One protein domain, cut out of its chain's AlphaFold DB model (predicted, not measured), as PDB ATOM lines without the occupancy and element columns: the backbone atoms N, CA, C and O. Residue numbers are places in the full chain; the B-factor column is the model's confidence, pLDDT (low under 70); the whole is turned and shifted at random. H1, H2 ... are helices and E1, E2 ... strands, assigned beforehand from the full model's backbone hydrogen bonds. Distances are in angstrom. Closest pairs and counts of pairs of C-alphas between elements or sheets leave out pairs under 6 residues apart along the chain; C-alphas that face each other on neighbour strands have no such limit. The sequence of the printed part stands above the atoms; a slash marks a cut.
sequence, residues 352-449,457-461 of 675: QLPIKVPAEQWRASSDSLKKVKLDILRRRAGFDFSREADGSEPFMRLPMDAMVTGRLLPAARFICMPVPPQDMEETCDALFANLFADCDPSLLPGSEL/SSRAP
ATOM      1  N   GLN A 352     219.539 287.988 305.000       82.31
ATOM      2  CA  GLN A 352     220.554 288.495 304.084       82.31
ATOM      3  C   GLN A 352     221.925 288.480 304.770       82.31
ATOM      4  O   GLN A 352     222.194 289.294 305.650       82.31
ATOM      5  N   LEU A 353     222.784 287.545 304.370       83.81
ATOM      6  CA  LEU A 353     224.154 287.416 304.850       83.81
ATOM      7  C   LEU A 353     225.111 288.223 303.960       83.81
ATOM      8  O   LEU A 353     225.298 287.842 302.801       83.81
ATOM      9  N   PRO A 354     225.774 289.271 304.470       77.81
ATOM     10  CA  PRO A 354     226.802 289.978 303.718       77.81
ATOM     11  C   PRO A 354     228.038 289.088 303.492       77.81
ATOM     12  O   PRO A 354     228.613 288.517 304.419       77.81
ATOM     13  N   ILE A 355     228.474 288.997 302.238       75.94
ATOM     14  CA  ILE A 355     229.666 288.281 301.783       75.94
ATOM     15  C   ILE A 355     230.874 289.213 301.956       75.94
ATOM     16  O   ILE A 355     231.295 289.933 301.043       75.94
ATOM     17  N   LYS A 356     231.445 289.187 303.162       73.38
ATOM     18  CA  LYS A 356     232.633 289.960 303.550       73.38
ATOM     19  C   LYS A 356     233.900 289.182 303.273       73.38
ATOM     20  O   LYS A 356     234.321 288.385 304.098       73.38
ATOM     21  N   VAL A 357     234.558 289.402 302.143       66.06
ATOM     22  CA  VAL A 357     235.837 288.719 301.903       66.06
ATOM     23  C   VAL A 357     236.980 289.520 302.550       66.06
ATOM     24  O   VAL A 357     237.241 290.642 302.093       66.06
ATOM     25  N   PRO A 358     237.670 288.985 303.582       65.12
ATOM     26  CA  PRO A 358     238.725 289.703 304.287       65.12
ATOM     27  C   PRO A 358     239.826 290.172 303.339       65.12
ATOM     28  O   PRO A 358     240.228 289.453 302.419       65.12
ATOM     29  N   ALA A 359     240.379 291.360 303.596       59.97
ATOM     30  CA  ALA A 359     241.467 291.914 302.789       59.97
ATOM     31  C   ALA A 359     242.652 290.941 302.665       59.97
ATOM     32  O   ALA A 359     243.301 290.891 301.628       59.97
ATOM     33  N   GLU A 360     242.906 290.129 303.692       59.44
ATOM     34  CA  GLU A 360     244.007 289.161 303.737       59.44
ATOM     35  C   GLU A 360     243.834 288.008 302.744       59.44
ATOM     36  O   GLU A 360     244.818 287.557 302.162       59.44
ATOM     37  N   GLN A 361     242.594 287.594 302.469       61.81
ATOM     38  CA  GLN A 361     242.297 286.598 301.436       61.81
ATOM     39  C   GLN A 361     242.467 287.174 300.024       61.81
ATOM     40  O   GLN A 361     242.820 286.443 299.098       61.81
ATOM     41  N   TRP A 362     242.314 288.493 299.873       60.25
ATOM     42  CA  TRP A 362     242.629 289.206 298.636       60.25
ATOM     43  C   TRP A 362     244.099 289.589 298.493       60.25
ATOM     44  O   TRP A 362     244.512 289.857 297.376       60.25
ATOM     45  N   ARG A 363     244.924 289.583 299.553       49.34
ATOM     46  CA  ARG A 363     246.353 289.963 299.447       49.34
ATOM     47  C   ARG A 363     247.143 289.079 298.468       49.34
ATOM     48  O   ARG A 363     248.187 289.503 297.988       49.34
ATOM     49  N   ALA A 364     246.640 287.883 298.152       51.56
ATOM     50  CA  ALA A 364     247.198 286.983 297.140       51.56
ATOM     51  C   ALA A 364     246.622 287.185 295.718       51.56
ATOM     52  O   ALA A 364     247.065 286.526 294.782       51.56
ATOM     53  N   SER A 365     245.626 288.056 295.549       57.69
ATOM     54  CA  SER A 365     244.880 288.284 294.307       57.69
ATOM     55  C   SER A 365     245.032 289.733 293.850       57.69
ATOM     56  O   SER A 365     244.928 290.660 294.647       57.69
ATOM     57  N   SER A 366     245.233 289.965 292.554       67.81
ATOM     58  CA  SER A 366     245.105 291.312 291.996       67.81
ATOM     59  C   SER A 366     243.656 291.805 292.121       67.81
ATOM     60  O   SER A 366     242.718 291.006 292.062       67.81
ATOM     61  N   ASP A 367     243.447 293.123 292.213       71.69
ATOM     62  CA  ASP A 367     242.100 293.727 292.180       71.69
ATOM     63  C   ASP A 367     241.285 293.265 290.953       71.69
ATOM     64  O   ASP A 367     240.058 293.152 291.008       71.69
ATOM     65  N   SER A 368     241.969 292.926 289.854       77.88
ATOM     66  CA  SER A 368     241.362 292.325 288.664       77.88
ATOM     67  C   SER A 368     240.774 290.932 288.918       77.88
ATOM     68  O   SER A 368     239.651 290.682 288.492       77.88
ATOM     69  N   LEU A 369     241.461 290.047 289.649       80.62
ATOM     70  CA  LEU A 369     240.959 288.704 289.961       80.62
ATOM     71  C   LEU A 369     239.747 288.762 290.899       80.62
ATOM     72  O   LEU A 369     238.775 288.031 290.703       80.62
ATOM     73  N   LYS A 370     239.769 289.676 291.878       79.12
ATOM     74  CA  LYS A 370     238.603 289.958 292.727       79.12
ATOM     75  C   LYS A 370     237.388 290.321 291.883       79.12
ATOM     76  O   LYS A 370     236.329 289.718 292.040       79.12
ATOM     77  N   LYS A 371     237.556 291.277 290.969       80.50
ATOM     78  CA  LYS A 371     236.478 291.736 290.091       80.50
ATOM     79  C   LYS A 371     235.929 290.602 289.221       80.50
ATOM     80  O   LYS A 371     234.716 290.449 289.154       80.50
ATOM     81  N   VAL A 372     236.800 289.788 288.621       86.56
ATOM     82  CA  VAL A 372     236.402 288.641 287.783       86.56
ATOM     83  C   VAL A 372     235.591 287.619 288.582       86.56
ATOM     84  O   VAL A 372     234.513 287.222 288.148       86.56
ATOM     85  N   LYS A 373     236.049 287.229 289.779       86.56
ATOM     86  CA  LYS A 373     235.318 286.259 290.608       86.56
ATOM     87  C   LYS A 373     233.942 286.774 291.027       86.56
ATOM     88  O   LYS A 373     232.964 286.043 290.912       86.56
ATOM     89  N   LEU A 374     233.853 288.018 291.500       82.25
ATOM     90  CA  LEU A 374     232.571 288.600 291.908       82.25
ATOM     91  C   LEU A 374     231.612 288.733 290.718       82.25
ATOM     92  O   LEU A 374     230.433 288.418 290.849       82.25
ATOM     93  N   ASP A 375     232.115 289.114 289.546       82.50
ATOM     94  CA  ASP A 375     231.309 289.210 288.329       82.50
ATOM     95  C   ASP A 375     230.794 287.840 287.848       82.50
ATOM     96  O   ASP A 375     229.628 287.717 287.472       82.50
ATOM     97  N   ILE A 376     231.594 286.774 287.945       86.12
ATOM     98  CA  ILE A 376     231.139 285.403 287.649       86.12
ATOM     99  C   ILE A 376     230.082 284.945 288.657       86.12
ATOM    100  O   ILE A 376     229.031 284.438 288.263       86.12
ATOM    101  N   LEU A 377     230.310 285.173 289.953       85.00
ATOM    102  CA  LEU A 377     229.326 284.883 290.998       85.00
ATOM    103  C   LEU A 377     228.008 285.645 290.748       85.00
ATOM    104  O   LEU A 377     226.926 285.085 290.926       85.00
ATOM    105  N   ARG A 378     228.077 286.886 290.255       80.25
ATOM    106  CA  ARG A 378     226.904 287.689 289.872       80.25
ATOM    107  C   ARG A 378     226.168 287.080 288.695       80.25
ATOM    108  O   ARG A 378     224.966 286.839 288.777       80.25
ATOM    109  N   ARG A 379     226.891 286.862 287.597       81.38
ATOM    110  CA  ARG A 379     226.327 286.432 286.315       81.38
ATOM    111  C   ARG A 379     225.789 285.007 286.366       81.38
ATOM    112  O   ARG A 379     224.764 284.751 285.748       81.38
ATOM    113  N   ARG A 380     226.477 284.098 287.065       80.88
ATOM    114  CA  ARG A 380     226.197 282.653 287.016       80.88
ATOM    115  C   ARG A 380     225.590 282.084 288.289       80.88
ATOM    116  O   ARG A 380     224.729 281.221 288.205       80.88
ATOM    117  N   ALA A 381     226.014 282.558 289.461       77.00
ATOM    118  CA  ALA A 381     225.419 282.116 290.722       77.00
ATOM    119  C   ALA A 381     224.243 282.987 291.169       77.00
ATOM    120  O   ALA A 381     223.547 282.599 292.100       77.00
ATOM    121  N   GLY A 382     223.966 284.112 290.501       73.06
ATOM    122  CA  GLY A 382     222.772 284.907 290.775       73.06
ATOM    123  C   GLY A 382     222.797 285.676 292.083       73.06
ATOM    124  O   GLY A 382     221.732 286.054 292.570       73.06
ATOM    125  N   PHE A 383     223.979 285.868 292.668       74.50
ATOM    126  CA  PHE A 383     224.109 286.680 293.869       74.50
ATOM    127  C   PHE A 383     223.681 288.114 293.574       74.50
ATOM    128  O   PHE A 383     223.930 288.658 292.491       74.50
ATOM    129  N   ASP A 384     223.007 288.718 294.545       64.88
ATOM    130  CA  ASP A 384     222.500 290.070 294.412       64.88
ATOM    131  C   ASP A 384     223.608 291.058 294.790       64.88
ATOM    132  O   ASP A 384     223.932 291.270 295.956       64.88
ATOM    133  N   PHE A 385     224.236 291.626 293.764       61.38
ATOM    134  CA  PHE A 385     225.232 292.691 293.890       61.38
ATOM    135  C   PHE A 385     224.596 294.071 293.688       61.38
ATOM    136  O   PHE A 385     225.271 294.991 293.216       61.38
ATOM    137  N   SER A 386     223.286 294.238 293.916       43.78
ATOM    138  CA  SER A 386     222.600 295.511 293.686       43.78
ATOM    139  C   SER A 386     223.112 296.622 294.618       43.78
ATOM    140  O   SER A 386     222.505 296.875 295.651       43.78
ATOM    141  N   ARG A 387     224.217 297.278 294.225       45.16
ATOM    142  CA  ARG A 387     224.636 298.680 294.448       45.16
ATOM    143  C   ARG A 387     226.172 298.813 294.391       45.16
ATOM    144  O   ARG A 387     226.851 299.104 295.364       45.16
ATOM    145  N   GLU A 388     226.742 298.758 293.192       37.50
ATOM    146  CA  GLU A 388     228.112 299.269 292.977       37.50
ATOM    147  C   GLU A 388     228.173 300.815 292.880       37.50
ATOM    148  O   GLU A 388     229.200 301.378 292.514       37.50
ATOM    149  N   ALA A 389     227.092 301.534 293.222       39.16
ATOM    150  CA  ALA A 389     227.065 303.002 293.219       39.16
ATOM    151  C   ALA A 389     227.252 303.648 294.609       39.16
ATOM    152  O   ALA A 389     227.550 304.841 294.670       39.16
ATOM    153  N   ASP A 390     227.088 302.911 295.715       42.00
ATOM    154  CA  ASP A 390     227.226 303.442 297.086       42.00
ATOM    155  C   ASP A 390     228.253 302.706 297.965       42.00
ATOM    156  O   ASP A 390     228.559 303.191 299.053       42.00
ATOM    157  N   GLY A 391     228.827 301.599 297.478       50.84
ATOM    158  CA  GLY A 391     229.862 300.842 298.177       50.84
ATOM    159  C   GLY A 391     229.353 299.729 299.098       50.84
ATOM    160  O   GLY A 391     230.134 299.278 299.934       50.84
ATOM    161  N   SER A 392     228.098 299.275 298.977       53.16
ATOM    162  CA  SER A 392     227.599 298.140 299.769       53.16
ATOM    163  C   SER A 392     228.209 296.795 299.347       53.16
ATOM    164  O   SER A 392     228.492 296.558 298.171       53.16
ATOM    165  N   GLU A 393     228.381 295.887 300.308       63.75
ATOM    166  CA  GLU A 393     228.931 294.545 300.090       63.75
ATOM    167  C   GLU A 393     227.892 293.586 299.470       63.75
ATOM    168  O   GLU A 393     226.693 293.738 299.712       63.75
ATOM    169  N   PRO A 394     228.317 292.590 298.666       68.12
ATOM    170  CA  PRO A 394     227.415 291.555 298.157       68.12
ATOM    171  C   PRO A 394     226.764 290.752 299.276       68.12
ATOM    172  O   PRO A 394     227.371 290.597 300.330       68.12
ATOM    173  N   PHE A 395     225.583 290.172 299.042       73.06
ATOM    174  CA  PHE A 395     224.909 289.343 300.046       73.06
ATOM    175  C   PHE A 395     224.288 288.053 299.484       73.06
ATOM    176  O   PHE A 395     224.054 287.904 298.283       73.06
ATOM    177  N   MET A 396     224.020 287.114 300.393       75.62
ATOM    178  CA  MET A 396     223.385 285.812 300.170       75.62
ATOM    179  C   MET A 396     222.081 285.713 300.970       75.62
ATOM    180  O   MET A 396     221.988 286.329 302.027       75.62
ATOM    181  N   ARG A 397     221.074 284.958 300.517       73.94
ATOM    182  CA  ARG A 397     219.802 284.787 301.245       73.94
ATOM    183  C   ARG A 397     219.753 283.410 301.913       73.94
ATOM    184  O   ARG A 397     219.418 282.418 301.277       73.94
ATOM    185  N   LEU A 398     220.086 283.335 303.196       71.38
ATOM    186  CA  LEU A 398     219.926 282.133 304.026       71.38
ATOM    187  C   LEU A 398     218.482 282.018 304.524       71.38
ATOM    188  O   LEU A 398     217.847 283.039 304.617       71.38
ATOM    189  N   PRO A 399     217.943 280.855 304.877       58.66
ATOM    190  CA  PRO A 399     218.552 279.577 304.647       58.66
ATOM    191  C   PRO A 399     218.279 279.086 303.220       58.66
ATOM    192  O   PRO A 399     218.869 278.096 302.841       58.66
ATOM    193  N   MET A 400     217.504 279.790 302.382       61.25
ATOM    194  CA  MET A 400     217.263 279.420 300.972       61.25
ATOM    195  C   MET A 400     218.547 279.018 300.221       61.25
ATOM    196  O   MET A 400     218.569 278.034 299.486       61.25
ATOM    197  N   ASP A 401     219.653 279.726 300.431       63.16
ATOM    198  CA  ASP A 401     220.926 279.403 299.787       63.16
ATOM    199  C   ASP A 401     221.736 278.288 300.457       63.16
ATOM    200  O   ASP A 401     222.524 277.620 299.783       63.16
ATOM    201  N   ALA A 402     221.531 278.061 301.754       60.12
ATOM    202  CA  ALA A 402     222.118 276.934 302.473       60.12
ATOM    203  C   ALA A 402     221.308 275.651 302.223       60.12
ATOM    204  O   ALA A 402     221.855 274.677 301.719       60.12
ATOM    205  N   MET A 403     220.004 275.705 302.499       55.97
ATOM    206  CA  MET A 403     219.012 274.640 302.391       55.97
ATOM    207  C   MET A 403     218.667 274.292 300.948       55.97
ATOM    208  O   MET A 403     218.741 273.126 300.611       55.97
ATOM    209  N   VAL A 404     218.313 275.242 300.074       52.78
ATOM    210  CA  VAL A 404     217.678 274.915 298.775       52.78
ATOM    211  C   VAL A 404     218.681 274.819 297.627       52.78
ATOM    212  O   VAL A 404     218.554 273.946 296.777       52.78
ATOM    213  N   THR A 405     219.692 275.692 297.584       58.31
ATOM    214  CA  THR A 405     220.593 275.773 296.414       58.31
ATOM    215  C   THR A 405     222.004 275.240 296.659       58.31
ATOM    216  O   THR A 405     222.740 275.014 295.699       58.31
ATOM    217  N   GLY A 406     222.414 275.070 297.921       70.44
ATOM    218  CA  GLY A 406     223.757 274.615 298.291       70.44
ATOM    219  C   GLY A 406     224.893 275.551 297.854       70.44
ATOM    220  O   GLY A 406     226.057 275.156 297.909       70.44
ATOM    221  N   ARG A 407     224.590 276.788 297.428       79.19
ATOM    222  CA  ARG A 407     225.536 277.721 296.776       79.19
ATOM    223  C   ARG A 407     226.548 278.355 297.725       79.19
ATOM    224  O   ARG A 407     227.584 278.839 297.264       79.19
ATOM    225  N   LEU A 408     226.282 278.335 299.031       83.00
ATOM    226  CA  LEU A 408     227.106 278.990 300.053       83.00
ATOM    227  C   LEU A 408     228.562 278.505 300.049       83.00
ATOM    228  O   LEU A 408     229.500 279.281 299.861       83.00
ATOM    229  N   LEU A 409     228.752 277.201 300.225       85.31
ATOM    230  CA  LEU A 409     230.079 276.601 300.334       85.31
ATOM    231  C   LEU A 409     230.837 276.555 298.984       85.31
ATOM    232  O   LEU A 409     232.028 276.859 298.985       85.31
ATOM    233  N   PRO A 410     230.213 276.252 297.823       86.56
ATOM    234  CA  PRO A 410     230.848 276.415 296.513       86.56
ATOM    235  C   PRO A 410     231.323 277.847 296.243       86.56
ATOM    236  O   PRO A 410     232.442 278.030 295.763       86.56
ATOM    237  N   ALA A 411     230.536 278.864 296.615       87.38
ATOM    238  CA  ALA A 411     230.950 280.261 296.495       87.38
ATOM    239  C   ALA A 411     232.177 280.565 297.369       87.38
ATOM    240  O   ALA A 411     233.142 281.163 296.892       87.38
ATOM    241  N   ALA A 412     232.190 280.095 298.621       88.38
ATOM    242  CA  ALA A 412     233.336 280.256 299.513       88.38
ATOM    243  C   ALA A 412     234.594 279.532 298.994       88.38
ATOM    244  O   ALA A 412     235.679 280.116 298.985       88.38
ATOM    245  N   ARG A 413     234.467 278.304 298.470       88.31
ATOM    246  CA  ARG A 413     235.572 277.585 297.802       88.31
ATOM    247  C   ARG A 413     236.093 278.372 296.605       88.31
ATOM    248  O   ARG A 413     237.301 278.564 296.480       88.31
ATOM    249  N   PHE A 414     235.191 278.874 295.762       89.00
ATOM    250  CA  PHE A 414     235.544 279.649 294.578       89.00
ATOM    251  C   PHE A 414     236.328 280.911 294.942       89.00
ATOM    252  O   PHE A 414     237.343 281.215 294.312       89.00
ATOM    253  N   ILE A 415     235.929 281.608 296.008       86.94
ATOM    254  CA  ILE A 415     236.665 282.754 296.556       86.94
ATOM    255  C   ILE A 415     238.055 282.320 297.047       86.94
ATOM    256  O   ILE A 415     239.052 282.936 296.664       86.94
ATOM    257  N   CYS A 416     238.138 281.224 297.803       86.38
ATOM    258  CA  CYS A 416     239.366 280.722 298.427       86.38
ATOM    259  C   CYS A 416     240.398 280.107 297.468       86.38
ATOM    260  O   CYS A 416     241.574 280.019 297.853       86.38
ATOM    261  N   MET A 417     239.988 279.675 296.269       86.38
ATOM    262  CA  MET A 417     240.875 279.026 295.299       86.38
ATOM    263  C   MET A 417     241.877 280.008 294.672       86.38
ATOM    264  O   MET A 417     241.475 281.064 294.178       86.38
ATOM    265  N   PRO A 418     243.177 279.676 294.633       81.94
ATOM    266  CA  PRO A 418     244.154 280.475 293.904       81.94
ATOM    267  C   PRO A 418     243.915 280.359 292.393       81.94
ATOM    268  O   PRO A 418     243.612 279.279 291.890       81.94
ATOM    269  N   VAL A 419     244.071 281.471 291.671       82.06
ATOM    270  CA  VAL A 419     243.984 281.509 290.204       82.06
ATOM    271  C   VAL A 419     245.242 282.196 289.678       82.06
ATOM    272  O   VAL A 419     245.560 283.295 290.143       82.06
ATOM    273  N   PRO A 420     245.996 281.566 288.760       77.38
ATOM    274  CA  PRO A 420     247.149 282.206 288.150       77.38
ATOM    275  C   PRO A 420     246.713 283.435 287.329       77.38
ATOM    276  O   PRO A 420     245.610 283.466 286.794       77.38
ATOM    277  N   PRO A 421     247.568 284.461 287.190       73.50
ATOM    278  CA  PRO A 421     247.215 285.704 286.492       73.50
ATOM    279  C   PRO A 421     247.058 285.559 284.964       73.50
ATOM    280  O   PRO A 421     246.669 286.519 284.302       73.50
ATOM    281  N   GLN A 422     247.377 284.392 284.400       75.88
ATOM    282  CA  GLN A 422     247.217 284.071 282.978       75.88
ATOM    283  C   GLN A 422     245.819 283.478 282.759       75.88
ATOM    284  O   GLN A 422     245.402 282.629 283.540       75.88
ATOM    285  N   ASP A 423     245.093 283.953 281.742       76.06
ATOM    286  CA  ASP A 423     243.757 283.456 281.363       76.06
ATOM    287  C   ASP A 423     242.756 283.393 282.539       76.06
ATOM    288  O   ASP A 423     242.004 282.432 282.710       76.06
ATOM    289  N   MET A 424     242.764 284.442 283.378       83.38
ATOM    290  CA  MET A 424     241.993 284.512 284.629       83.38
ATOM    291  C   MET A 424     240.493 284.275 284.437       83.38
ATOM    292  O   MET A 424     239.897 283.589 285.256       83.38
ATOM    293  N   GLU A 425     239.876 284.845 283.397       85.31
ATOM    294  CA  GLU A 425     238.427 284.716 283.185       85.31
ATOM    295  C   GLU A 425     238.045 283.286 282.786       85.31
ATOM    296  O   GLU A 425     237.197 282.692 283.444       85.31
ATOM    297  N   GLU A 426     238.741 282.686 281.814       86.62
ATOM    298  CA  GLU A 426     238.504 281.300 281.382       86.62
ATOM    299  C   GLU A 426     238.792 280.294 282.506       86.62
ATOM    300  O   GLU A 426     238.004 279.379 282.757       86.62
ATOM    301  N   THR A 427     239.879 280.504 283.256       87.50
ATOM    302  CA  THR A 427     240.223 279.662 284.409       87.50
ATOM    303  C   THR A 427     239.175 279.789 285.515       87.50
ATOM    304  O   THR A 427     238.735 278.782 286.070       87.50
ATOM    305  N   CYS A 428     238.737 281.008 285.840       88.38
ATOM    306  CA  CYS A 428     237.663 281.227 286.805       88.38
ATOM    307  C   CYS A 428     236.339 280.610 286.339       88.38
ATOM    308  O   CYS A 428     235.631 280.032 287.159       88.38
ATOM    309  N   ASP A 429     236.009 280.681 285.052       86.94
ATOM    310  CA  ASP A 429     234.795 280.069 284.511       86.94
ATOM    311  C   ASP A 429     234.823 278.541 284.617       86.94
ATOM    312  O   ASP A 429     233.825 277.938 285.023       86.94
ATOM    313  N   ALA A 430     235.962 277.913 284.315       86.38
ATOM    314  CA  ALA A 430     236.146 276.472 284.477       86.38
ATOM    315  C   ALA A 430     236.068 276.049 285.955       86.38
ATOM    316  O   ALA A 430     235.423 275.056 286.292       86.38
ATOM    317  N   LEU A 431     236.680 276.822 286.859       86.94
ATOM    318  CA  LEU A 431     236.599 276.580 288.302       86.94
ATOM    319  C   LEU A 431     235.174 276.731 288.834       86.94
ATOM    320  O   LEU A 431     234.737 275.908 289.635       86.94
ATOM    321  N   PHE A 432     234.443 277.752 288.384       88.25
ATOM    322  CA  PHE A 432     233.040 277.937 288.738       88.25
ATOM    323  C   PHE A 432     232.214 276.726 288.302       88.25
ATOM    324  O   PHE A 432     231.517 276.138 289.126       88.25
ATOM    325  N   ALA A 433     232.342 276.311 287.038       84.88
ATOM    326  CA  ALA A 433     231.624 275.161 286.500       84.88
ATOM    327  C   ALA A 433     231.863 273.888 287.325       84.88
ATOM    328  O   ALA A 433     230.914 273.186 287.653       84.88
ATOM    329  N   ASN A 434     233.113 273.631 287.718       84.75
ATOM    330  CA  ASN A 434     233.465 272.458 288.518       84.75
ATOM    331  C   ASN A 434     232.927 272.529 289.952       84.75
ATOM    332  O   ASN A 434     232.430 271.536 290.472       84.75
ATOM    333  N   LEU A 435     233.031 273.685 290.614       84.94
ATOM    334  CA  LEU A 435     232.615 273.832 292.014       84.94
ATOM    335  C   LEU A 435     231.095 273.841 292.188       84.94
ATOM    336  O   LEU A 435     230.608 273.440 293.245       84.94
ATOM    337  N   PHE A 436     230.368 274.309 291.176       84.38
ATOM    338  CA  PHE A 436     228.907 274.385 291.165       84.38
ATOM    339  C   PHE A 436     228.253 273.221 290.405       84.38
ATOM    340  O   PHE A 436     227.033 273.213 290.282       84.38
ATOM    341  N   ALA A 437     229.023 272.232 289.932       76.81
ATOM    342  CA  ALA A 437     228.506 271.090 289.168       76.81
ATOM    343  C   ALA A 437     227.424 270.291 289.918       76.81
ATOM    344  O   ALA A 437     226.505 269.774 289.294       76.81
ATOM    345  N   ASP A 438     227.520 270.236 291.251       69.69
ATOM    346  CA  ASP A 438     226.575 269.523 292.117       69.69
ATOM    347  C   ASP A 438     225.374 270.392 292.555       69.69
ATOM    348  O   ASP A 438     224.509 269.926 293.297       69.69
ATOM    349  N   CYS A 439     225.326 271.668 292.153       70.06
ATOM    350  CA  CYS A 439     224.183 272.545 292.420       70.06
ATOM    351  C   CYS A 439     223.095 272.306 291.369       70.06
ATOM    352  O   CYS A 439     223.402 272.188 290.184       70.06
ATOM    353  N   ASP A 440     221.823 272.308 291.777       64.81
ATOM    354  CA  ASP A 440     220.705 272.188 290.839       64.81
ATOM    355  C   ASP A 440     220.732 273.342 289.804       64.81
ATOM    356  O   ASP A 440     220.567 274.513 290.177       64.81
ATOM    357  N   PRO A 441     220.916 273.046 288.499       59.88
ATOM    358  CA  PRO A 441     220.984 274.066 287.454       59.88
ATOM    359  C   PRO A 441     219.691 274.874 287.302       59.88
ATOM    360  O   PRO A 441     219.727 276.005 286.810       59.88
ATOM    361  N   SER A 442     218.545 274.322 287.716       57.19
ATOM    362  CA  SER A 442     217.247 275.005 287.668       57.19
ATOM    363  C   SER A 442     217.142 276.160 288.671       57.19
ATOM    364  O   SER A 442     216.317 277.059 288.502       57.19
ATOM    365  N   LEU A 443     218.023 276.182 289.676       55.59
ATOM    366  CA  LEU A 443     218.067 277.189 290.737       55.59
ATOM    367  C   LEU A 443     219.096 278.304 290.470       55.59
ATOM    368  O   LEU A 443     219.170 279.279 291.227       55.59
ATOM    369  N   LEU A 444     219.870 278.199 289.382       56.88
ATOM    370  CA  LEU A 444     220.832 279.208 288.934       56.88
ATOM    371  C   LEU A 444     220.206 280.112 287.852       56.88
ATOM    372  O   LEU A 444     219.676 279.610 286.860       56.88
ATOM    373  N   PRO A 445     220.250 281.450 287.987       49.41
ATOM    374  CA  PRO A 445     219.722 282.332 286.950       49.41
ATOM    375  C   PRO A 445     220.581 282.274 285.679       49.41
ATOM    376  O   PRO A 445     221.795 282.440 285.735       49.41
ATOM    377  N   GLY A 446     219.933 282.089 284.521       45.97
ATOM    378  CA  GLY A 446     220.592 282.071 283.205       45.97
ATOM    379  C   GLY A 446     220.943 280.681 282.651       45.97
ATOM    380  O   GLY A 446     221.718 280.595 281.699       45.97
ATOM    381  N   SER A 447     220.384 279.598 283.199       44.12
ATOM    382  CA  SER A 447     220.634 278.205 282.785       44.12
ATOM    383  C   SER A 447     219.945 277.769 281.477       44.12
ATOM    384  O   SER A 447     219.421 276.666 281.374       44.12
ATOM    385  N   GLU A 448     219.999 278.598 280.425       39.91
ATOM    386  CA  GLU A 448     219.780 278.112 279.043       39.91
ATOM    387  C   GLU A 448     220.990 277.317 278.511       39.91
ATOM    388  O   GLU A 448     220.907 276.664 277.473       39.91
ATOM    389  N   LEU A 449     222.120 277.343 279.224       40.66
ATOM    390  CA  LEU A 449     223.236 276.434 278.983       40.66
ATOM    391  C   LEU A 449     222.883 275.050 279.534       40.66
ATOM    392  O   LEU A 449     222.556 274.922 280.709       40.66
ATOM    393  N   SER A 457     221.983 265.178 294.628       40.28
ATOM    394  CA  SER A 457     221.949 263.929 295.372       40.28
ATOM    395  C   SER A 457     223.304 263.332 295.766       40.28
ATOM    396  O   SER A 457     223.325 262.196 296.229       40.28
ATOM    397  N   SER A 458     224.441 264.017 295.604       50.47
ATOM    398  CA  SER A 458     225.688 263.528 296.216       50.47
ATOM    399  C   SER A 458     226.764 264.600 296.336       50.47
ATOM    400  O   SER A 458     227.726 264.626 295.564       50.47
ATOM    401  N   ARG A 459     226.682 265.455 297.355       63.41
ATOM    402  CA  ARG A 459     227.866 266.226 297.731       63.41
ATOM    403  C   ARG A 459     228.858 265.282 298.405       63.41
ATOM    404  O   ARG A 459     228.742 265.015 299.595       63.41
ATOM    405  N   ALA A 460     229.797 264.725 297.646       68.88
ATOM    406  CA  ALA A 460     230.776 263.794 298.199       68.88
ATOM    407  C   ALA A 460     231.721 264.511 299.188       68.88
ATOM    408  O   ALA A 460     232.095 265.664 298.941       68.88
ATOM    409  N   PRO A 461     232.139 263.848 300.282       77.44
ATOM    410  CA  PRO A 461     233.166 264.386 301.166       77.44
ATOM    411  C   PRO A 461     234.511 264.526 300.422       77.44
ATOM    412  O   PRO A 461     234.734 263.828 299.422       77.44
TER     413      PRO A 461
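This is residues 352 to 449 and 457 to 461 of the 675 residues of the protein "Hypothetical protein" of Symbiodinium sp. CCMP2592 (UniProt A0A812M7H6). Three helices make the core: H4 and H5 form a helical hairpin, H2 packs on H5, and the centres of the three make a triangle. A small two-stranded ribbon of E1 and E2 lies off this core, with the short H3 near the start of H4, and the short H1 is near the last residue of H4. The 103 residues printed include five named helices and two named strands, in the order E1, H1, H2, E2, H3, H4, H5; the sheet, in the order E1, E2, is antiparallel and the class is mostly helix. The whole is compact, with a radius of gyration of the C-alphas of 13.6 A, and rounded, spanning 36 by 31 by 29 A.

E1, residues 352 to 354, is the antiparallel neighbour of E2, residues 395 to 398, with 139 degrees between their directions. Across this pair, N 353 and O 396 are 2.8 A apart, as are N 396 and O 353, both within hydrogen-bond range. H1, residues 359 to 362, is close but not clearly touching H2, residues 367 to 381, the closest C-alphas being those of Trp 362 and Lys 370, 7.2 A apart. H2 touches H5, residues 424 to 435, at a steep tilt of 42 degrees, the same way, the closest C-alphas being those of Val 372 and Glu 425, 6.4 A apart. H2, with residues 373 to 377 alone, only just touches H4, residues 408 to 416, with 3 pairs of C-alphas within 8 A, the closest being Lys 373 and Ile 415 at 7.0 A; their tilt is a shallow 22 degrees, opposite ways. H3, residues 400 to 404, is close but not clearly touching H4, with the C-alphas of Ala 402 and Leu 408 closest at 5.9 A. The hairpin of H4 and H5 has a shallow tilt of 34 degrees, only just short of steep, opposite ways; H5 touches H4 with residues 431 to 435 alone, the closest C-alphas being Pro 410 and Leu 435, 5.5 A apart. In H2, H3, H4 and H5 every O i to N i+4 pair is within hydrogen-bond range, and H1 is too short for one.

E1 begins at C-alpha 352, (220.554, 288.495, 304.084). H2 is 20.4 A long, H4 12.5 A and H5 16.0 A, ending at C-alpha 435, (232.615, 273.832, 292.014).

The C-alphas farthest apart, Asp 390 and Ser 458, are 40.0 A apart. Residues 450 to 456 are not printed, and C-alphas 449 and 457 are 20.7 A apart. The link from H2 to E2, residues 382 to 394, is long. Mean pLDDT of the printed part is 70.5, with 43 residues under 70, among them 384 to 394 and 440 to 449.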